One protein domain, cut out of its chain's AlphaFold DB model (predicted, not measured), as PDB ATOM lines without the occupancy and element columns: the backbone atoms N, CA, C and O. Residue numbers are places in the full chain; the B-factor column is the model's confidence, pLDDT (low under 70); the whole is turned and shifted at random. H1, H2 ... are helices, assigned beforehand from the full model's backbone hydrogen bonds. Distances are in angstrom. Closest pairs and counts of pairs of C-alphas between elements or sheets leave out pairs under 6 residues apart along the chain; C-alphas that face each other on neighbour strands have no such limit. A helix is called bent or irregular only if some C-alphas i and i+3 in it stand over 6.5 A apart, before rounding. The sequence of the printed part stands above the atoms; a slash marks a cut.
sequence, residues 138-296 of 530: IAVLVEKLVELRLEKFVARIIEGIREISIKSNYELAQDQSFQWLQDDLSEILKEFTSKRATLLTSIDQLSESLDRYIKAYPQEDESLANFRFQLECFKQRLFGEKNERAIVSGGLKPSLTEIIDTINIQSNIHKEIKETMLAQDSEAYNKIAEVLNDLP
ATOM      1  N   ILE A 138     -31.414  52.204   0.740       92.56
ATOM      2  CA  ILE A 138     -30.683  51.573  -0.373       92.56
ATOM      3  C   ILE A 138     -29.426  52.379  -0.716       92.56
ATOM      4  O   ILE A 138     -28.366  51.799  -0.909       92.56
ATOM      5  N   ALA A 139     -29.507  53.712  -0.737       90.62
ATOM      6  CA  ALA A 139     -28.357  54.560  -1.053       90.62
ATOM      7  C   ALA A 139     -27.181  54.352  -0.080       90.62
ATOM      8  O   ALA A 139     -26.049  54.198  -0.525       90.62
ATOM      9  N   VAL A 140     -27.460  54.280   1.227       91.69
ATOM     10  CA  VAL A 140     -26.439  54.079   2.270       91.69
ATOM     11  C   VAL A 140     -25.810  52.692   2.155       91.69
ATOM     12  O   VAL A 140     -24.594  52.547   2.242       91.69
ATOM     13  N   LEU A 141     -26.628  51.666   1.921       92.50
ATOM     14  CA  LEU A 141     -26.155  50.292   1.764       92.50
ATOM     15  C   LEU A 141     -25.295  50.114   0.508       92.50
ATOM     16  O   LEU A 141     -24.276  49.428   0.548       92.50
ATOM     17  N   VAL A 142     -25.677  50.755  -0.597       91.12
ATOM     18  CA  VAL A 142     -24.898  50.751  -1.841       91.12
ATOM     19  C   VAL A 142     -23.589  51.512  -1.672       91.12
ATOM     20  O   VAL A 142     -22.558  51.017  -2.112       91.12
ATOM     21  N   GLU A 143     -23.606  52.666  -1.005       90.31
ATOM     22  CA  GLU A 143     -22.394  53.426  -0.678       90.31
ATOM     23  C   GLU A 143     -21.402  52.552   0.101       90.31
ATOM     24  O   GLU A 143     -20.262  52.378  -0.330       90.31
ATOM     25  N   LYS A 144     -21.865  51.892   1.169       91.44
ATOM     26  CA  LYS A 144     -21.028  50.993   1.979       91.44
ATOM     27  C   LYS A 144     -20.549  49.764   1.210       91.44
ATOM     28  O   LYS A 144     -19.420  49.322   1.408       91.44
ATOM     29  N   LEU A 145     -21.363  49.227   0.301       92.19
ATOM     30  CA  LEU A 145     -20.933  48.149  -0.588       92.19
ATOM     31  C   LEU A 145     -19.796  48.600  -1.515       92.19
ATOM     32  O   LEU A 145     -18.845  47.848  -1.717       92.19
ATOM     33  N   VAL A 146     -19.886  49.801  -2.088       92.38
ATOM     34  CA  VAL A 146     -18.849  50.339  -2.982       92.38
ATOM     35  C   VAL A 146     -17.556  50.611  -2.213       92.38
ATOM     36  O   VAL A 146     -16.495  50.231  -2.703       92.38
ATOM     37  N   GLU A 147     -17.631  51.191  -1.011       92.12
ATOM     38  CA  GLU A 147     -16.469  51.368  -0.122       92.12
ATOM     39  C   GLU A 147     -15.755  50.036   0.123       92.12
ATOM     40  O   GLU A 147     -14.570  49.902  -0.185       92.12
ATOM     41  N   LEU A 148     -16.498  49.011   0.554       91.19
ATOM     42  CA  LEU A 148     -15.947  47.678   0.804       91.19
ATOM     43  C   LEU A 148     -15.292  47.058  -0.428       91.19
ATOM     44  O   LEU A 148     -14.262  46.386  -0.339       91.19
ATOM     45  N   ARG A 149     -15.893  47.255  -1.603       92.75
ATOM     46  CA  ARG A 149     -15.336  46.747  -2.858       92.75
ATOM     47  C   ARG A 149     -14.063  47.475  -3.244       92.75
ATOM     48  O   ARG A 149     -13.136  46.819  -3.710       92.75
ATOM     49  N   LEU A 150     -14.007  48.788  -3.043       94.19
ATOM     50  CA  LEU A 150     -12.818  49.574  -3.337       94.19
ATOM     51  C   LEU A 150     -11.661  49.191  -2.409       94.19
ATOM     52  O   LEU A 150     -10.557  48.954  -2.892       94.19
ATOM     53  N   GLU A 151     -11.922  49.016  -1.113       92.62
ATOM     54  CA  GLU A 151     -10.931  48.522  -0.147       92.62
ATOM     55  C   GLU A 151     -10.380  47.148  -0.555       92.62
ATOM     56  O   GLU A 151      -9.165  46.958  -0.663       92.62
ATOM     57  N   LYS A 152     -11.267  46.194  -0.874       92.75
ATOM     58  CA  LYS A 152     -10.875  44.864  -1.372       92.75
ATOM     59  C   LYS A 152     -10.101  44.947  -2.692       92.75
ATOM     60  O   LYS A 152      -9.176  44.166  -2.913       92.75
ATOM     61  N   PHE A 153     -10.460  45.877  -3.575       95.19
ATOM     62  CA  PHE A 153      -9.776  46.089  -4.849       95.19
ATOM     63  C   PHE A 153      -8.354  46.625  -4.651       95.19
ATOM     64  O   PHE A 153      -7.428  46.115  -5.279       95.19
ATOM     65  N   VAL A 154      -8.158  47.579  -3.738       95.62
ATOM     66  CA  VAL A 154      -6.830  48.091  -3.364       95.62
ATOM     67  C   VAL A 154      -5.980  47.010  -2.706       95.62
ATOM     68  O   VAL A 154      -4.836  46.805  -3.109       95.62
ATOM     69  N   ALA A 155      -6.547  46.234  -1.779       95.25
ATOM     70  CA  ALA A 155      -5.852  45.090  -1.191       95.25
ATOM     71  C   ALA A 155      -5.405  44.081  -2.266       95.25
ATOM     72  O   ALA A 155      -4.284  43.575  -2.222       95.25
ATOM     73  N   ARG A 156      -6.245  43.845  -3.284       95.06
ATOM     74  CA  ARG A 156      -5.917  42.987  -4.432       95.06
ATOM     75  C   ARG A 156      -4.796  43.554  -5.308       95.06
ATOM     76  O   ARG A 156      -4.027  42.768  -5.855       95.06
ATOM     77  N   ILE A 157      -4.691  44.878  -5.461       95.75
ATOM     78  CA  ILE A 157      -3.554  45.512  -6.152       95.75
ATOM     79  C   ILE A 157      -2.262  45.200  -5.396       95.75
ATOM     80  O   ILE A 157      -1.326  44.666  -5.988       95.75
ATOM     81  N   ILE A 158      -2.238  45.476  -4.088       96.69
ATOM     82  CA  ILE A 158      -1.063  45.266  -3.232       96.69
ATOM     83  C   ILE A 158      -0.633  43.796  -3.257       96.69
ATOM     84  O   ILE A 158       0.545  43.499  -3.453       96.69
ATOM     85  N   GLU A 159      -1.582  42.872  -3.103       96.19
ATOM     86  CA  GLU A 159      -1.282  41.441  -3.102       96.19
ATOM     87  C   GLU A 159      -0.802  40.947  -4.472       96.19
ATOM     88  O   GLU A 159       0.163  40.193  -4.557       96.19
ATOM     89  N   GLY A 160      -1.390  41.442  -5.565       96.06
ATOM     90  CA  GLY A 160      -0.928  41.097  -6.908       96.06
ATOM     91  C   GLY A 160       0.505  41.556  -7.191       96.06
ATOM     92  O   GLY A 160       1.255  40.828  -7.838       96.06
ATOM     93  N   ILE A 161       0.923  42.713  -6.665       96.38
ATOM     94  CA  ILE A 161       2.317  43.178  -6.772       96.38
ATOM     95  C   ILE A 161       3.254  42.270  -5.969       96.38
ATOM     96  O   ILE A 161       4.309  41.893  -6.478       96.38
ATOM     97  N   ARG A 162       2.863  41.863  -4.754       96.00
ATOM     98  CA  ARG A 162       3.636  40.904  -3.942       96.00
ATOM     99  C   ARG A 162       3.798  39.559  -4.646       96.00
ATOM    100  O   ARG A 162       4.889  38.998  -4.664       96.00
ATOM    101  N   GLU A 163       2.749  39.046  -5.284       95.25
ATOM    102  CA  GLU A 163       2.857  37.816  -6.073       95.25
ATOM    103  C   GLU A 163       3.837  37.959  -7.249       95.25
ATOM    104  O   GLU A 163       4.593  37.030  -7.547       95.25
ATOM    105  N   ILE A 164       3.818  39.102  -7.939       95.19
ATOM    106  CA  ILE A 164       4.718  39.389  -9.068       95.19
ATOM    107  C   ILE A 164       6.167  39.511  -8.589       95.19
ATOM    108  O   ILE A 164       7.073  39.004  -9.258       95.19
ATOM    109  N   SER A 165       6.395  40.123  -7.424       93.31
ATOM    110  CA  SER A 165       7.734  40.257  -6.848       93.31
ATOM    111  C   SER A 165       8.329  38.894  -6.511       93.31
ATOM    112  O   SER A 165       9.462  38.615  -6.890       93.31
ATOM    113  N   ILE A 166       7.537  37.997  -5.912       91.88
ATOM    114  CA  ILE A 166       7.949  36.616  -5.625       91.88
ATOM    115  C   ILE A 166       8.293  35.872  -6.923       91.88
ATOM    116  O   ILE A 166       9.347  35.247  -7.016       91.88
ATOM    117  N   LYS A 167       7.440  35.965  -7.954       90.88
ATOM    118  CA  LYS A 167       7.665  35.306  -9.258       90.88
ATOM    119  C   LYS A 167       8.895  35.832  -9.995       90.88
ATOM    120  O   LYS A 167       9.508  35.089 -10.756       90.88
ATOM    121  N   SER A 168       9.236  37.096  -9.779       88.62
ATOM    122  CA  SER A 168      10.377  37.760 -10.414       88.62
ATOM    123  C   SER A 168      11.638  37.747  -9.546       88.62
ATOM    124  O   SER A 168      12.642  38.323  -9.948       88.62
ATOM    125  N   ASN A 169      11.596  37.094  -8.376       88.00
ATOM    126  CA  ASN A 169      12.673  37.074  -7.385       88.00
ATOM    127  C   ASN A 169      13.159  38.486  -6.984       88.00
ATOM    128  O   ASN A 169      14.354  38.715  -6.808       88.00
ATOM    129  N   TYR A 170      12.221  39.434  -6.873       88.06
ATOM    130  CA  TYR A 170      12.470  40.828  -6.504       88.06
ATOM    131  C   TYR A 170      12.138  41.075  -5.024       88.06
ATOM    132  O   TYR A 170      11.056  40.710  -4.548       88.06
ATOM    133  N   GLU A 171      13.055  41.710  -4.291       88.50
ATOM    134  CA  GLU A 171      12.913  41.959  -2.855       88.50
ATOM    135  C   GLU A 171      12.130  43.251  -2.577       88.50
ATOM    136  O   GLU A 171      12.673  44.348  -2.514       88.50
ATOM    137  N   LEU A 172      10.824  43.098  -2.361       88.56
ATOM    138  CA  LEU A 172       9.897  44.215  -2.163       88.56
ATOM    139  C   LEU A 172      10.028  44.905  -0.790       88.56
ATOM    140  O   LEU A 172       9.558  46.023  -0.607       88.56
ATOM    141  N   ALA A 173      10.625  44.235   0.201       84.56
ATOM    142  CA  ALA A 173      10.642  44.698   1.593       84.56
ATOM    143  C   ALA A 173      11.428  46.006   1.796       84.56
ATOM    144  O   ALA A 173      11.115  46.774   2.706       84.56
ATOM    145  N   GLN A 174      12.432  46.253   0.953       83.69
ATOM    146  CA  GLN A 174      13.298  47.434   1.020       83.69
ATOM    147  C   GLN A 174      12.957  48.474  -0.059       83.69
ATOM    148  O   GLN A 174      13.637  49.491  -0.173       83.69
ATOM    149  N   ASP A 175      11.908  48.235  -0.849       91.31
ATOM    150  CA  ASP A 175      11.531  49.111  -1.949       91.31
ATOM    151  C   ASP A 175      10.714  50.312  -1.446       91.31
ATOM    152  O   ASP A 175       9.536  50.205  -1.092       91.31
ATOM    153  N   GLN A 176      11.350  51.484  -1.444       92.81
ATOM    154  CA  GLN A 176      10.718  52.745  -1.063       92.81
ATOM    155  C   GLN A 176       9.577  53.144  -2.014       92.81
ATOM    156  O   GLN A 176       8.583  53.713  -1.568       92.81
ATOM    157  N   SER A 177       9.676  52.803  -3.303       93.69
ATOM    158  CA  SER A 177       8.627  53.088  -4.290       93.69
ATOM    159  C   SER A 177       7.362  52.292  -3.984       93.69
ATOM    160  O   SER A 177       6.253  52.791  -4.175       93.69
ATOM    161  N   PHE A 178       7.515  51.067  -3.468       95.88
ATOM    162  CA  PHE A 178       6.384  50.234  -3.065       95.88
ATOM    163  C   PHE A 178       5.708  50.760  -1.795       95.88
ATOM    164  O   PHE A 178       4.481  50.764  -1.723       95.88
ATOM    165  N   GLN A 179       6.481  51.263  -0.828       94.75
ATOM    166  CA  GLN A 179       5.923  51.925   0.357       94.75
ATOM    167  C   GLN A 179       5.131  53.182  -0.028       94.75
ATOM    168  O   GLN A 179       3.987  53.333   0.389       94.75
ATOM    169  N   TRP A 180       5.677  54.028  -0.908       95.69
ATOM    170  CA  TRP A 180       4.962  55.205  -1.414       95.69
ATOM    171  C   TRP A 180       3.680  54.852  -2.160       95.69
ATOM    172  O   TRP A 180       2.679  55.544  -1.996       95.69
ATOM    173  N   LEU A 181       3.686  53.776  -2.952       97.38
ATOM    174  CA  LEU A 181       2.468  53.277  -3.577       97.38
ATOM    175  C   LEU A 181       1.437  52.891  -2.509       97.38
ATOM    176  O   LEU A 181       0.287  53.296  -2.611       97.38
ATOM    177  N   GLN A 182       1.819  52.124  -1.485       96.69
ATOM    178  CA  GLN A 182       0.891  51.728  -0.420       96.69
ATOM    179  C   GLN A 182       0.269  52.941   0.283       96.69
ATOM    180  O   GLN A 182      -0.947  52.954   0.495       96.69
ATOM    181  N   ASP A 183       1.080  53.956   0.579       96.81
ATOM    182  CA  ASP A 183       0.620  55.202   1.186       96.81
ATOM    183  C   ASP A 183      -0.356  55.946   0.257       96.81
ATOM    184  O   ASP A 183      -1.464  56.270   0.685       96.81
ATOM    185  N   ASP A 184      -0.014  56.124  -1.025       97.31
ATOM    186  CA  ASP A 184      -0.854  56.809  -2.027       97.31
ATOM    187  C   ASP A 184      -2.198  56.085  -2.235       97.31
ATOM    188  O   ASP A 184      -3.264  56.700  -2.208       97.31
ATOM    189  N   LEU A 185      -2.190  54.749  -2.340       97.69
ATOM    190  CA  LEU A 185      -3.419  53.951  -2.442       97.69
ATOM    191  C   LEU A 185      -4.298  54.090  -1.184       97.69
ATOM    192  O   LEU A 185      -5.528  54.116  -1.288       97.69
ATOM    193  N   SER A 186      -3.685  54.178   0.001       96.81
ATOM    194  CA  SER A 186      -4.409  54.376   1.262       96.81
ATOM    195  C   SER A 186      -5.017  55.780   1.375       96.81
ATOM    196  O   SER A 186      -6.145  55.924   1.854       96.81
ATOM    197  N   GLU A 187      -4.320  56.805   0.874       97.06
ATOM    198  CA  GLU A 187      -4.802  58.186   0.802       97.06
ATOM    199  C   GLU A 187      -6.019  58.270  -0.130       97.06
ATOM    200  O   GLU A 187      -7.058  58.797   0.264       97.06
ATOM    201  N   ILE A 188      -5.955  57.642  -1.312       97.00
ATOM    202  CA  ILE A 188      -7.071  57.600  -2.272       97.00
ATOM    203  C   ILE A 188      -8.314  56.934  -1.655       97.00
ATOM    204  O   ILE A 188      -9.431  57.444  -1.791       97.00
ATOM    205  N   LEU A 189      -8.149  55.820  -0.928       95.56
ATOM    206  CA  LEU A 189      -9.254  55.184  -0.195       95.56
ATOM    207  C   LEU A 189      -9.855  56.112   0.861       95.56
ATOM    208  O   LEU A 189     -11.076  56.182   1.023       95.56
ATOM    209  N   LYS A 190      -9.005  56.837   1.588       95.19
ATOM    210  CA  LYS A 190      -9.436  57.789   2.609       95.19
ATOM    211  C   LYS A 190     -10.192  58.968   1.998       95.19
ATOM    212  O   LYS A 190     -11.202  59.393   2.558       95.19
ATOM    213  N   GLU A 191      -9.751  59.488   0.856       95.62
ATOM    214  CA  GLU A 191     -10.462  60.541   0.124       95.62
ATOM    215  C   GLU A 191     -11.838  60.069  -0.353       95.62
ATOM    216  O   GLU A 191     -12.823  60.799  -0.197       95.62
ATOM    217  N   PHE A 192     -11.926  58.838  -0.864       94.31
ATOM    218  CA  PHE A 192     -13.186  58.230  -1.285       94.31
ATOM    219  C   PHE A 192     -14.160  58.046  -0.111       94.31
ATOM    220  O   PHE A 192     -15.277  58.563  -0.144       94.31
ATOM    221  N   THR A 193     -13.722  57.385   0.964       90.56
ATOM    222  CA  THR A 193     -14.537  57.141   2.175       90.56
ATOM    223  C   THR A 193     -14.928  58.437   2.894       90.56
ATOM    224  O   THR A 193     -15.989  58.522   3.509       90.56
ATOM    225  N   SER A 194     -14.121  59.494   2.761       91.25
ATOM    226  CA  SER A 194     -14.435  60.841   3.263       91.25
ATOM    227  C   SER A 194     -15.318  61.665   2.314       91.25
ATOM    228  O   SER A 194     -15.523  62.856   2.563       91.25
ATOM    229  N   LYS A 195     -15.822  61.071   1.223       90.88
ATOM    230  CA  LYS A 195     -16.665  61.714   0.195       90.88
ATOM    231  C   LYS A 195     -16.011  62.911  -0.501       90.88
ATOM    232  O   LYS A 195     -16.704  63.806  -0.984       90.88
ATOM    233  N   ARG A 196     -14.676  62.950  -0.546       93.12
ATOM    234  CA  ARG A 196     -13.899  64.001  -1.229       93.12
ATOM    235  C   ARG A 196     -13.613  63.663  -2.691       93.12
ATOM    236  O   ARG A 196     -13.366  64.574  -3.472       93.12
ATOM    237  N   ALA A 197     -13.704  62.385  -3.054       92.88
ATOM    238  CA  ALA A 197     -13.529  61.885  -4.413       92.88
ATOM    239  C   ALA A 197     -14.708  60.991  -4.832       92.88
ATOM    240  O   ALA A 197     -15.329  60.320  -4.005       92.88
ATOM    241  N   THR A 198     -15.026  60.979  -6.130       93.12
ATOM    242  CA  THR A 198     -16.004  60.042  -6.709       93.12
ATOM    243  C   THR A 198     -15.335  58.713  -7.044       93.12
ATOM    244  O   THR A 198     -14.127  58.669  -7.248       93.12
ATOM    245  N   LEU A 199     -16.121  57.641  -7.196       91.88
ATOM    246  CA  LEU A 199     -15.586  56.321  -7.554       91.88
ATOM    247  C   LEU A 199     -14.747  56.363  -8.840       91.88
ATOM    248  O   LEU A 199     -13.689  55.749  -8.894       91.88
ATOM    249  N   LEU A 200     -15.210  57.095  -9.859       91.88
ATOM    250  CA  LEU A 200     -14.483  57.232 -11.123       91.88
ATOM    251  C   LEU A 200     -13.133  57.931 -10.913       91.88
ATOM    252  O   LEU A 200     -12.113  57.417 -11.353       91.88
ATOM    253  N   THR A 201     -13.126  59.032 -10.154       93.69
ATOM    254  CA  THR A 201     -11.895  59.769  -9.824       93.69
ATOM    255  C   THR A 201     -10.913  58.883  -9.066       93.69
ATOM    256  O   THR A 201      -9.735  58.846  -9.400       93.69
ATOM    257  N   SER A 202     -11.397  58.119  -8.083       95.69
ATOM    258  CA  SER A 202     -10.559  57.194  -7.324       95.69
ATOM    259  C   SER A 202      -9.988  56.093  -8.216       95.69
ATOM    260  O   SER A 202      -8.809  55.788  -8.115       95.69
ATOM    261  N   ILE A 203     -10.776  55.521  -9.129       94.94
ATOM    262  CA  ILE A 203     -10.287  54.518 -10.089       94.94
ATOM    263  C   ILE A 203      -9.169  55.091 -10.972       94.94
ATOM    264  O   ILE A 203      -8.153  54.419 -11.168       94.94
ATOM    265  N   ASP A 204      -9.336  56.318 -11.468       95.12
ATOM    266  CA  ASP A 204      -8.328  56.992 -12.287       95.12
ATOM    267  C   ASP A 204      -7.045  57.249 -11.484       95.12
ATOM    268  O   ASP A 204      -5.962  56.851 -11.915       95.12
ATOM    269  N   GLN A 205      -7.167  57.790 -10.269       96.50
ATOM    270  CA  GLN A 205      -6.035  58.023  -9.368       96.50
ATOM    271  C   GLN A 205      -5.294  56.726  -9.004       96.50
ATOM    272  O   GLN A 205      -4.065  56.717  -8.974       96.50
ATOM    273  N   LEU A 206      -6.008  55.615  -8.770       97.06
ATOM    274  CA  LEU A 206      -5.391  54.307  -8.505       97.06
ATOM    275  C   LEU A 206      -4.577  53.817  -9.715       97.06
ATOM    276  O   LEU A 206      -3.473  53.296  -9.552       97.06
ATOM    277  N   SER A 207      -5.112  53.989 -10.927       96.62
ATOM    278  CA  SER A 207      -4.432  53.622 -12.177       96.62
ATOM    279  C   SER A 207      -3.171  54.467 -12.394       96.62
ATOM    280  O   SER A 207      -2.102  53.928 -12.690       96.62
ATOM    281  N   GLU A 208      -3.267  55.780 -12.174       96.44
ATOM    282  CA  GLU A 208      -2.142  56.717 -12.269       96.44
ATOM    283  C   GLU A 208      -1.069  56.470 -11.204       96.44
ATOM    284  O   GLU A 208       0.125  56.583 -11.486       96.44
ATOM    285  N   SER A 209      -1.472  56.118  -9.982       97.19
ATOM    286  CA  SER A 209      -0.552  55.744  -8.907       97.19
ATOM    287  C   SER A 209       0.273  54.516  -9.300       97.19
ATOM    288  O   SER A 209       1.501  54.506  -9.177       97.19
ATOM    289  N   LEU A 210      -0.381  53.520  -9.908       96.50
ATOM    290  CA  LEU A 210       0.291  52.333 -10.420       96.50
ATOM    291  C   LEU A 210       1.230  52.656 -11.596       96.50
ATOM    292  O   LEU A 210       2.312  52.082 -11.681       96.50
ATOM    293  N   ASP A 211       0.875  53.609 -12.465       96.06
ATOM    294  CA  ASP A 211       1.784  54.111 -13.507       96.06
ATOM    295  C   ASP A 211       3.029  54.777 -12.929       96.06
ATOM    296  O   ASP A 211       4.134  54.556 -13.430       96.06
ATOM    297  N   ARG A 212       2.866  55.614 -11.896       95.88
ATOM    298  CA  ARG A 212       3.995  56.259 -11.212       95.88
ATOM    299  C   ARG A 212       4.925  55.214 -10.606       95.88
ATOM    300  O   ARG A 212       6.135  55.320 -10.783       95.88
ATOM    301  N   TYR A 213       4.360  54.187  -9.976       96.56
ATOM    302  CA  TYR A 213       5.120  53.070  -9.425       96.56
ATOM    303  C   TYR A 213       5.889  52.292 -10.503       96.56
ATOM    304  O   TYR A 213       7.087  52.076 -10.362       96.56
ATOM    305  N   ILE A 214       5.251  51.940 -11.626       95.19
ATOM    306  CA  ILE A 214       5.917  51.234 -12.737       95.19
ATOM    307  C   ILE A 214       7.062  52.074 -13.326       95.19
ATOM    308  O   ILE A 214       8.131  51.543 -13.627       95.19
ATOM    309  N   LYS A 215       6.864  53.392 -13.461       94.19
ATOM    310  CA  LYS A 215       7.878  54.327 -13.979       94.19
ATOM    311  C   LYS A 215       9.077  54.519 -13.049       94.19
ATOM    312  O   LYS A 215      10.096  55.021 -13.516       94.19
ATOM    313  N   ALA A 216       8.976  54.141 -11.773       92.81
ATOM    314  CA  ALA A 216      10.092  54.222 -10.835       92.81
ATOM    315  C   ALA A 216      11.231  53.241 -11.181       92.81
ATOM    316  O   ALA A 216      12.366  53.454 -10.759       92.81
ATOM    317  N   TYR A 217      10.958  52.204 -11.984       90.00
ATOM    318  CA  TYR A 217      11.955  51.223 -12.415       90.00
ATOM    319  C   TYR A 217      12.577  51.608 -13.771       90.00
ATOM    320  O   TYR A 217      11.855  51.674 -14.773       90.00
ATOM    321  N   PRO A 218      13.908  51.825 -13.849       82.56
ATOM    322  CA  PRO A 218      14.583  52.246 -15.076       82.56
ATOM    323  C   PRO A 218      14.391  51.262 -16.234       82.56
ATOM    324  O   PRO A 218      14.498  50.047 -16.063       82.56
ATOM    325  N   GLN A 219      14.164  51.786 -17.442       82.31
ATOM    326  CA  GLN A 219      14.003  50.958 -18.647       82.31
ATOM    327  C   GLN A 219      15.294  50.232 -19.046       82.31
ATOM    328  O   GLN A 219      15.233  49.137 -19.597       82.31
ATOM    329  N   GLU A 220      16.439  50.837 -18.734       85.25
ATOM    330  CA  GLU A 220      17.784  50.374 -19.095       85.25
ATOM    331  C   GLU A 220      18.272  49.198 -18.235       85.25
ATOM    332  O   GLU A 220      19.221  48.515 -18.613       85.25
ATOM    333  N   ASP A 221      17.627  48.940 -17.094       85.00
ATOM    334  CA  ASP A 221      17.985  47.829 -16.218       85.00
ATOM    335  C   ASP A 221      17.342  46.522 -16.713       85.00
ATOM    336  O   ASP A 221      16.156  46.251 -16.483       85.00
ATOM    337  N   GLU A 222      18.138  45.699 -17.406       84.25
ATOM    338  CA  GLU A 222      17.720  44.384 -17.908       84.25
ATOM    339  C   GLU A 222      17.304  43.425 -16.784       84.25
ATOM    340  O   GLU A 222      16.431  42.580 -16.995       84.25
ATOM    341  N   SER A 223      17.864  43.569 -15.576       84.62
ATOM    342  CA  SER A 223      17.532  42.694 -14.446       84.62
ATOM    343  C   SER A 223      16.095  42.901 -13.955       84.62
ATOM    344  O   SER A 223      15.449  41.962 -13.487       84.62
ATOM    345  N   LEU A 224      15.556  44.110 -14.150       87.88
ATOM    346  CA  LEU A 224      14.199  44.498 -13.760       87.88
ATOM    347  C   LEU A 224      13.198  44.448 -14.921       87.88
ATOM    348  O   LEU A 224      12.001  44.652 -14.705       87.88
ATOM    349  N   ALA A 225      13.645  44.142 -16.143       88.88
ATOM    350  CA  ALA A 225      12.798  44.148 -17.334       88.88
ATOM    351  C   ALA A 225      11.596  43.193 -17.219       88.88
ATOM    352  O   ALA A 225      10.469  43.577 -17.533       88.88
ATOM    353  N   ASN A 226      11.807  41.972 -16.713       89.38
ATOM    354  CA  ASN A 226      10.724  41.003 -16.513       89.38
ATOM    355  C   ASN A 226       9.732  41.457 -15.429       89.38
ATOM    356  O   ASN A 226       8.522  41.366 -15.625       89.38
ATOM    357  N   PHE A 227      10.232  41.988 -14.310       92.38
ATOM    358  CA  PHE A 227       9.385  42.490 -13.227       92.38
ATOM    359  C   PHE A 227       8.503  43.650 -13.709       92.38
ATOM    360  O   PHE A 227       7.281  43.601 -13.567       92.38
ATOM    361  N   ARG A 228       9.106  44.642 -14.376       94.06
ATOM    362  CA  ARG A 228       8.399  45.787 -14.963       94.06
ATOM    363  C   ARG A 228       7.339  45.355 -15.974       94.06
ATOM    364  O   ARG A 228       6.192  45.780 -15.866       94.06
ATOM    365  N   PHE A 229       7.688  44.463 -16.903       93.12
ATOM    366  CA  PHE A 229       6.743  43.944 -17.892       93.12
ATOM    367  C   PHE A 229       5.544  43.243 -17.234       93.12
ATOM    368  O   PHE A 229       4.396  43.459 -17.624       93.12
ATOM    369  N   GLN A 230       5.777  42.447 -16.184       95.38
ATOM    370  CA  GLN A 230       4.688  41.811 -15.439       95.38
ATOM    371  C   GLN A 230       3.788  42.827 -14.727       95.38
ATOM    372  O   GLN A 230       2.569  42.630 -14.710       95.38
ATOM    373  N   LEU A 231       4.342  43.918 -14.184       95.88
ATOM    374  CA  LEU A 231       3.554  45.004 -13.595       95.88
ATOM    375  C   LEU A 231       2.704  45.741 -14.643       95.88
ATOM    376  O   LEU A 231       1.528  46.003 -14.394       95.88
ATOM    377  N   GLU A 232       3.249  46.015 -15.830       95.44
ATOM    378  CA  GLU A 232       2.504  46.619 -16.946       95.44
ATOM    379  C   GLU A 232       1.340  45.721 -17.392       95.44
ATOM    380  O   GLU A 232       0.189  46.167 -17.473       95.44
ATOM    381  N   CYS A 233       1.599  44.424 -17.593       95.44
ATOM    382  CA  CYS A 233       0.551  43.447 -17.883       95.44
ATOM    383  C   CYS A 233      -0.494  43.375 -16.761       95.44
ATOM    384  O   CYS A 233      -1.692  43.242 -17.030       95.44
ATOM    385  N   PHE A 234      -0.061  43.467 -15.501       96.00
ATOM    386  CA  PHE A 234      -0.952  43.451 -14.348       96.00
ATOM    387  C   PHE A 234      -1.877  44.666 -14.321       96.00
ATOM    388  O   PHE A 234      -3.093  44.484 -14.220       96.00
ATOM    389  N   LYS A 235      -1.335  45.878 -14.497       95.44
ATOM    390  CA  LYS A 235      -2.126  47.108 -14.614       95.44
ATOM    391  C   LYS A 235      -3.141  46.994 -15.748       95.44
ATOM    392  O   LYS A 235      -4.336  47.189 -15.520       95.44
ATOM    393  N   GLN A 236      -2.694  46.616 -16.947       94.00
ATOM    394  CA  GLN A 236      -3.563  46.510 -18.122       94.00
ATOM    395  C   GLN A 236      -4.694  45.492 -17.915       94.00
ATOM    396  O   GLN A 236      -5.808  45.653 -18.423       94.00
ATOM    397  N   ARG A 237      -4.440  44.430 -17.143       93.12
ATOM    398  CA  ARG A 237      -5.458  43.448 -16.760       93.12
ATOM    399  C   ARG A 237      -6.490  44.025 -15.789       93.12
ATOM    400  O   ARG A 237      -7.671  43.731 -15.950       93.12
ATOM    401  N   LEU A 238      -6.064  44.809 -14.798       93.50
ATOM    402  CA  LEU A 238      -6.958  45.383 -13.788       93.50
ATOM    403  C   LEU A 238      -7.808  46.531 -14.327       93.50
ATOM    404  O   LEU A 238      -9.006  46.576 -14.059       93.50
ATOM    405  N   PHE A 239      -7.183  47.446 -15.063       94.38
ATOM    406  CA  PHE A 239      -7.787  48.721 -15.439       94.38
ATOM    407  C   PHE A 239      -8.232  48.743 -16.908       94.38
ATOM    408  O   PHE A 239      -9.329  49.210 -17.204       94.38
ATOM    409  N   GLY A 240      -7.484  48.132 -17.826       91.88
ATOM    410  CA  GLY A 240      -7.727  48.296 -19.264       91.88
ATOM    411  C   GLY A 240      -7.192  49.635 -19.777       91.88
ATOM    412  O   GLY A 240      -6.375  50.263 -19.110       91.88
ATOM    413  N   GLU A 241      -7.630  50.065 -20.962       87.31
ATOM    414  CA  GLU A 241      -7.101  51.290 -21.587       87.31
ATOM    415  C   GLU A 241      -7.699  52.571 -20.997       87.31
ATOM    416  O   GLU A 241      -6.999  53.576 -20.900       87.31
ATOM    417  N   LYS A 242      -8.978  52.550 -20.603       88.06
ATOM    418  CA  LYS A 242      -9.700  53.703 -20.040       88.06
ATOM    419  C   LYS A 242     -10.243  53.405 -18.642       88.06
ATOM    420  O   LYS A 242     -11.272  53.944 -18.244       88.06
ATOM    421  N   ASN A 243      -9.573  52.513 -17.915       90.88
ATOM    422  CA  ASN A 243      -9.938  52.079 -16.565       90.88
ATOM    423  C   ASN A 243     -11.305  51.359 -16.446       90.88
ATOM    424  O   ASN A 243     -11.746  51.015 -15.346       90.88
ATOM    425  N   GLU A 244     -11.968  51.037 -17.563       86.19
ATOM    426  CA  GLU A 244     -13.306  50.438 -17.584       86.19
ATOM    427  C   GLU A 244     -13.357  49.025 -16.981       86.19
ATOM    428  O   GLU A 244     -14.386  48.605 -16.443       86.19
ATOM    429  N   ARG A 245     -12.241  48.280 -17.016       88.88
ATOM    430  CA  ARG A 245     -12.185  46.920 -16.454       88.88
ATOM    431  C   ARG A 245     -12.264  46.927 -14.936       88.88
ATOM    432  O   ARG A 245     -12.812  45.979 -14.375       88.88
ATOM    433  N   ALA A 246     -11.802  47.987 -14.275       86.50
ATOM    434  CA  ALA A 246     -11.947  48.126 -12.829       86.50
ATOM    435  C   ALA A 246     -13.433  48.222 -12.436       86.50
ATOM    436  O   ALA A 246     -13.853  47.664 -11.423       86.50
ATOM    437  N   ILE A 247     -14.252  48.840 -13.292       84.06
ATOM    438  CA  ILE A 247     -15.699  48.954 -13.102       84.06
ATOM    439  C   ILE A 247     -16.387  47.615 -13.397       84.06
ATOM    440  O   ILE A 247     -17.111  47.103 -12.546       84.06
ATOM    441  N   VAL A 248     -16.141  47.032 -14.576       76.94
ATOM    442  CA  VAL A 248     -16.863  45.838 -15.059       76.94
ATOM    443  C   VAL A 248     -16.353  44.548 -14.413       76.94
ATOM    444  O   VAL A 248     -17.126  43.787 -13.841       76.94
ATOM    445  N   SER A 249     -15.048  44.284 -14.494       72.56
ATOM    446  CA  SER A 249     -14.423  43.048 -13.994       72.56
ATOM    447  C   SER A 249     -13.911  43.180 -12.561       72.56
ATOM    448  O   SER A 249     -13.820  42.189 -11.838       72.56
ATOM    449  N   GLY A 250     -13.570  44.395 -12.128       76.50
ATOM    450  CA  GLY A 250     -13.289  44.689 -10.725       76.50
ATOM    451  C   GLY A 250     -14.548  44.735  -9.860       76.50
ATOM    452  O   GLY A 250     -14.429  44.670  -8.641       76.50
ATOM    453  N   GLY A 251     -15.737  44.796 -10.475       80.56
ATOM    454  CA  GLY A 251     -17.023  44.764  -9.783       80.56
ATOM    455  C   GLY A 251     -17.280  45.991  -8.911       80.56
ATOM    456  O   GLY A 251     -18.178  45.951  -8.077       80.56
ATOM    457  N   LEU A 252     -16.504  47.071  -9.067       87.19
ATOM    458  CA  LEU A 252     -16.584  48.259  -8.212       87.19
ATOM    459  C   LEU A 252     -17.954  48.940  -8.283       87.19
ATOM    460  O   LEU A 252     -18.430  49.468  -7.281       87.19
ATOM    461  N   LYS A 253     -18.616  48.876  -9.444       88.19
ATOM    462  CA  LYS A 253     -20.024  49.250  -9.578       88.19
ATOM    463  C   LYS A 253     -20.896  48.008  -9.339       88.19
ATOM    464  O   LYS A 253     -20.813  47.069 -10.132       88.19
ATOM    465  N   PRO A 254     -21.719  47.972  -8.276       88.69
ATOM    466  CA  PRO A 254     -22.580  46.832  -8.007       88.69
ATOM    467  C   PRO A 254     -23.719  46.750  -9.019       88.69
ATOM    468  O   PRO A 254     -24.300  47.759  -9.417       88.69
ATOM    469  N   SER A 255     -24.060  45.523  -9.394       88.19
ATOM    470  CA  SER A 255     -25.241  45.236 -10.202       88.19
ATOM    471  C   SER A 255     -26.535  45.470  -9.421       88.19
ATOM    472  O   SER A 255     -26.561  45.393  -8.192       88.19
ATOM    473  N   LEU A 256     -27.656  45.665 -10.123       89.31
ATOM    474  CA  LEU A 256     -28.969  45.812  -9.477       89.31
ATOM    475  C   LEU A 256     -29.350  44.617  -8.598       89.31
ATOM    476  O   LEU A 256     -29.998  44.797  -7.570       89.31
ATOM    477  N   THR A 257     -28.935  43.407  -8.973       88.56
ATOM    478  CA  THR A 257     -29.180  42.213  -8.151       88.56
ATOM    479  C   THR A 257     -28.396  42.280  -6.838       88.56
ATOM    480  O   THR A 257     -28.971  42.060  -5.778       88.56
ATOM    481  N   GLU A 258     -27.124  42.682  -6.889       89.75
ATOM    482  CA  GLU A 258     -26.294  42.866  -5.691       89.75
ATOM    483  C   GLU A 258     -26.811  44.004  -4.805       89.75
ATOM    484  O   GLU A 258     -26.780  43.890  -3.582       89.75
ATOM    485  N   ILE A 259     -27.345  45.074  -5.407       91.31
ATOM    486  CA  ILE A 259     -28.010  46.168  -4.687       91.31
ATOM    487  C   ILE A 259     -29.207  45.632  -3.891       91.31
ATOM    488  O   ILE A 259     -29.350  45.960  -2.716       91.31
ATOM    489  N   ILE A 260     -30.046  44.774  -4.480       92.50
ATOM    490  CA  ILE A 260     -31.148  44.142  -3.739       92.50
ATOM    491  C   ILE A 260     -30.636  43.159  -2.681       92.50
ATOM    492  O   ILE A 260     -31.217  43.056  -1.601       92.50
ATOM    493  N   ASP A 261     -29.522  42.478  -2.922       92.19
ATOM    494  CA  ASP A 261     -28.930  41.620  -1.900       92.19
ATOM    495  C   ASP A 261     -28.455  42.419  -0.677       92.19
ATOM    496  O   ASP A 261     -28.481  41.877   0.429       92.19
ATOM    497  N   THR A 262     -28.131  43.712  -0.813       92.38
ATOM    498  CA  THR A 262     -27.794  44.563   0.345       92.38
ATOM    499  C   THR A 262     -28.950  44.754   1.328       92.38
ATOM    500  O   THR A 262     -28.698  44.912   2.519       92.38
ATOM    501  N   ILE A 263     -30.209  44.703   0.878       92.88
ATOM    502  CA  ILE A 263     -31.390  44.802   1.758       92.88
ATOM    503  C   ILE A 263     -31.862  43.427   2.253       92.88
ATOM    504  O   ILE A 263     -32.695  43.325   3.158       92.88
ATOM    505  N   ASN A 264     -31.336  42.344   1.679       92.25
ATOM    506  CA  ASN A 264     -31.613  40.991   2.128       92.25
ATOM    507  C   ASN A 264     -30.648  40.590   3.249       92.25
ATOM    508  O   ASN A 264     -29.530  40.159   2.987       92.25
ATOM    509  N   ILE A 265     -31.121  40.624   4.498       87.94
ATOM    510  CA  ILE A 265     -30.308  40.314   5.689       87.94
ATOM    511  C   ILE A 265     -29.649  38.922   5.649       87.94
ATOM    512  O   ILE A 265     -28.639  38.678   6.309       87.94
ATOM    513  N   GLN A 266     -30.204  37.987   4.878       88.25
ATOM    514  CA  GLN A 266     -29.658  36.636   4.753       88.25
ATOM    515  C   GLN A 266     -28.499  36.542   3.749       88.25
ATOM    516  O   GLN A 266     -27.777  35.541   3.767       88.25
ATOM    517  N   SER A 267     -28.308  37.548   2.892       92.31
ATOM    518  CA  SER A 267     -27.269  37.546   1.864       92.31
ATOM    519  C   SER A 267     -25.872  37.685   2.477       92.31
ATOM    520  O   SER A 267     -25.684  38.286   3.537       92.31
ATOM    521  N   ASN A 268     -24.863  37.131   1.802       91.94
ATOM    522  CA  ASN A 268     -23.473  37.301   2.231       91.94
ATOM    523  C   ASN A 268     -23.031  38.767   2.109       91.94
ATOM    524  O   ASN A 268     -22.350  39.265   2.997       91.94
ATOM    525  N   ILE A 269     -23.507  39.473   1.078       89.75
ATOM    526  CA  ILE A 269     -23.242  40.903   0.865       89.75
ATOM    527  C   ILE A 269     -23.717  41.728   2.067       89.75
ATOM    528  O   ILE A 269     -22.970  42.552   2.586       89.75
ATOM    529  N   HIS A 270     -24.934  41.480   2.555       91.12
ATOM    530  CA  HIS A 270     -25.454  42.196   3.715       91.12
ATOM    531  C   HIS A 270     -24.646  41.905   4.983       91.12
ATOM    532  O   HIS A 270     -24.421  42.810   5.781       91.12
ATOM    533  N   LYS A 271     -24.185  40.662   5.179       92.75
ATOM    534  CA  LYS A 271     -23.347  40.303   6.336       92.75
ATOM    535  C   LYS A 271     -22.015  41.055   6.329       92.75
ATOM    536  O   LYS A 271     -21.641  41.592   7.366       92.75
ATOM    537  N   GLU A 272     -21.359  41.165   5.175       90.62
ATOM    538  CA  GLU A 272     -20.119  41.946   5.033       90.62
ATOM    539  C   GLU A 272     -20.343  43.437   5.342       90.62
ATOM    540  O   GLU A 272     -19.573  44.055   6.084       90.62
ATOM    541  N   ILE A 273     -21.437  44.015   4.829       91.44
ATOM    542  CA  ILE A 273     -21.821  45.405   5.121       91.44
ATOM    543  C   ILE A 273     -22.101  45.580   6.615       91.44
ATOM    544  O   ILE A 273     -21.609  46.524   7.226       91.44
ATOM    545  N   LYS A 274     -22.855  44.658   7.220       92.38
ATOM    546  CA  LYS A 274     -23.177  44.665   8.650       92.38
ATOM    547  C   LYS A 274     -21.920  44.702   9.510       92.38
ATOM    548  O   LYS A 274     -21.847  45.522  10.419       92.38
ATOM    549  N   GLU A 275     -20.965  43.812   9.259       89.88
ATOM    550  CA  GLU A 275     -19.721  43.732  10.036       89.88
ATOM    551  C   GLU A 275     -18.954  45.058   9.987       89.88
ATOM    552  O   GLU A 275     -18.541  45.583  11.021       89.88
ATOM    553  N   THR A 276     -18.870  45.646   8.798       85.81
ATOM    554  CA  THR A 276     -18.179  46.919   8.558       85.81
ATOM    555  C   THR A 276     -18.895  48.096   9.218       85.81
ATOM    556  O   THR A 276     -18.276  48.907   9.905       85.81
ATOM    557  N   MET A 277     -20.215  48.188   9.052       88.19
ATOM    558  CA  MET A 277     -21.003  49.273   9.632       88.19
ATOM    559  C   MET A 277     -21.053  49.191  11.157       88.19
ATOM    560  O   MET A 277     -20.972  50.224  11.808       88.19
ATOM    561  N   LEU A 278     -21.126  47.993  11.746       89.50
ATOM    562  CA  LEU A 278     -21.083  47.833  13.202       89.50
ATOM    563  C   LEU A 278     -19.752  48.297  13.808       89.50
ATOM    564  O   LEU A 278     -19.751  48.767  14.943       89.50
ATOM    565  N   ALA A 279     -18.647  48.186  13.064       86.25
ATOM    566  CA  ALA A 279     -17.342  48.678  13.498       86.25
ATOM    567  C   ALA A 279     -17.233  50.215  13.452       86.25
ATOM    568  O   ALA A 279     -16.531  50.794  14.276       86.25
ATOM    569  N   GLN A 280     -17.918  50.873  12.508       82.50
ATOM    570  CA  GLN A 280     -17.849  52.328  12.307       82.50
ATOM    571  C   GLN A 280     -18.958  53.095  13.049       82.50
ATOM    572  O   GLN A 280     -18.676  54.053  13.764       82.50
ATOM    573  N   ASP A 281     -20.216  52.687  12.871       83.12
ATOM    574  CA  ASP A 281     -21.411  53.350  13.403       83.12
ATOM    575  C   ASP A 281     -22.530  52.324  13.664       83.12
ATOM    576  O   ASP A 281     -23.419  52.059  12.842       83.12
ATOM    577  N   SER A 282     -22.476  51.727  14.857       86.69
ATOM    578  CA  SER A 282     -23.461  50.731  15.283       86.69
ATOM    579  C   SER A 282     -24.886  51.291  15.392       86.69
ATOM    580  O   SER A 282     -25.843  50.551  15.154       86.69
ATOM    581  N   GLU A 283     -25.058  52.582  15.702       89.12
ATOM    582  CA  GLU A 283     -26.383  53.193  15.835       89.12
ATOM    583  C   GLU A 283     -27.054  53.345  14.466       89.12
ATOM    584  O   GLU A 283     -28.225  52.982  14.308       89.12
ATOM    585  N   ALA A 284     -26.312  53.821  13.459       87.25
ATOM    586  CA  ALA A 284     -26.815  53.933  12.094       87.25
ATOM    587  C   ALA A 284     -27.232  52.571  11.530       87.25
ATOM    588  O   ALA A 284     -28.323  52.447  10.967       87.25
ATOM    589  N   TYR A 285     -26.415  51.529  11.730       90.50
ATOM    590  CA  TYR A 285     -26.772  50.183  11.279       90.50
ATOM    591  C   TYR A 285     -28.027  49.649  11.979       90.50
ATOM    592  O   TYR A 285     -28.889  49.066  11.324       90.50
ATOM    593  N   ASN A 286     -28.172  49.863  13.291       90.69
ATOM    594  CA  ASN A 286     -29.333  49.369  14.037       90.69
ATOM    595  C   ASN A 286     -30.658  49.953  13.515       90.69
ATOM    596  O   ASN A 286     -31.635  49.212  13.404       90.69
ATOM    597  N   LYS A 287     -30.678  51.234  13.112       89.56
ATOM    598  CA  LYS A 287     -31.851  51.871  12.477       89.56
ATOM    599  C   LYS A 287     -32.214  51.209  11.145       89.56
ATOM    600  O   LYS A 287     -33.381  50.934  10.886       89.56
ATOM    601  N   ILE A 288     -31.212  50.895  10.321       92.19
ATOM    602  CA  ILE A 288     -31.418  50.190   9.046       92.19
ATOM    603  C   ILE A 288     -31.923  48.765   9.306       92.19
ATOM    604  O   ILE A 288     -32.892  48.314   8.693       92.19
ATOM    605  N   ALA A 289     -31.292  48.053  10.240       91.50
ATOM    606  CA  ALA A 289     -31.633  46.677  10.573       91.50
ATOM    607  C   ALA A 289     -33.070  46.544  11.093       91.50
ATOM    608  O   ALA A 289     -33.732  45.560  10.767       91.50
ATOM    609  N   GLU A 290     -33.572  47.515  11.860       90.75
ATOM    610  CA  GLU A 290     -34.965  47.550  12.319       90.75
ATOM    611  C   GLU A 290     -35.947  47.475  11.139       90.75
ATOM    612  O   GLU A 290     -36.811  46.597  11.108       90.75
ATOM    613  N   VAL A 291     -35.753  48.311  10.113       91.06
ATOM    614  CA  VAL A 291     -36.617  48.324   8.921       91.06
ATOM    615  C   VAL A 291     -36.461  47.045   8.094       91.06
ATOM    616  O   VAL A 291     -37.451  46.461   7.651       91.06
ATOM    617  N   LEU A 292     -35.228  46.579   7.886       93.31
ATOM    618  CA  LEU A 292     -34.962  45.411   7.043       93.31
ATOM    619  C   LEU A 292     -35.444  44.091   7.672       93.31
ATOM    620  O   LEU A 292     -35.854  43.176   6.946       93.31
ATOM    621  N   ASN A 293     -35.416  43.976   9.004       91.44
ATOM    622  CA  ASN A 293     -35.911  42.798   9.727       91.44
ATOM    623  C   ASN A 293     -37.427  42.625   9.553       91.44
ATOM    624  O   ASN A 293     -37.917  41.496   9.452       91.44
ATOM    625  N   ASP A 294     -38.142  43.744   9.451       89.88
ATOM    626  CA  ASP A 294     -39.587  43.800   9.252       89.88
ATOM    627  C   ASP A 294     -40.001  43.816   7.771       89.88
ATOM    628  O   ASP A 294     -41.193  43.861   7.467       89.88
ATOM    629  N   LEU A 295     -39.054  43.716   6.833       93.31
ATOM    630  CA  LEU A 295     -39.342  43.705   5.400       93.31
ATOM    631  C   LEU A 295     -40.113  42.423   4.997       93.31
ATOM    632  O   LEU A 295     -39.561  41.320   5.145       93.31
ATOM    633  N   PRO A 296     -41.347  42.532   4.453       93.12
ATOM    634  CA  PRO A 296     -42.143  41.378   4.031       93.12
ATOM    635  C   PRO A 296     -41.450  40.540   2.955       93.12
ATOM    636  O   PRO A 296     -40.708  41.062   2.116       93.12
TER     637      PRO A 296
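What this domain is: This is residues 138 to 296 of the 530 residues of an uncharacterized protein of Cyanobacteria bacterium UBA9273 (UniProt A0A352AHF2). The model is a rod: a four-helix up-and-down bundle, H1 to H4, with a small head of H6, H7 and H8 at one end. The longest helix, H1, runs through both parts, its residues 138 to 148 touching H6 or H7 in the head, and the short H5 lies on the way from H4 back to the head. The printed part has 159 residues with eight named helices, H1 to H8 in chain order, and no named strand; the class is all helix. It is only just loose, close to compact, with a radius of gyration of the C-alphas of 18.4 A, and spans 64 by 28 by 27 A.

Where its parts are: H1, residues 138 to 167, begins at C-alpha 138 (-30.683, 51.573, -0.373) and is 42.6 A long from first to last C-alpha. H2, residues 176 to 193, measures 25.8 A, and H3, residues 199 to 215, 24.4 A. H4, residues 222 to 238, measures 25.0 A; it is irregular, with C-alphas 223 and 226 7.3 A apart. H5 is residues 244 to 248 and H6 residues 256 to 263. H7, residues 268 to 280, measures 18.9 A, and H8, residues 282 to 293, 15.8 A, ending at C-alpha 293 (-35.911, 42.798, 9.727).

How they stand to each other: H1 is the hub, touching four helices. With residues 147 to 158 alone it touches H2, a hairpin at a shallow tilt of 8 degrees; the closest C-alphas, Glu 147 and Thr 193, are 6.5 A apart. H2 and H3 form a hairpin at 5 degrees, with C-alphas of Ile 188 and Ser 202 closest at 6.2 A. H3 and H4 form another at 11 degrees, C-alphas of Ile 214 and Arg 228 closest at 6.4 A. H4 touches H1 at C-alphas 230 and 164, 6.8 A, their closest. H4 and H5 only just touch, only at the corner, with 3 pairs of C-alphas within 8 A; the closest, Leu 238 and Ala 246, are 5.8 A apart. H6 is only just about perpendicular to H1, at 70.2 degrees, with C-alphas of Leu 141 and Thr 262 closest at 6.1 A. H7 touches H1 about perpendicular, at 85 degrees, C-alphas of Leu 145 and Ile 273 closest at 6.4 A. H7 and H8 form a hairpin at 30 degrees, C-alphas of Met 277 and Tyr 285 closest at 6.1 A. Every O i to N i+4 pair is within hydrogen-bond range in H1, H2, H3, H5 and H7; H4 has 11 of 13, H6 3 of 4 and H8 7 of 8.

The domain as a whole: The C-alphas of Glu 220 and Pro 296, the two farthest apart, are 64.9 A apart. The printed part has no cut, and no link is long. Its mean pLDDT is 91.5, and no printed residue is under 70.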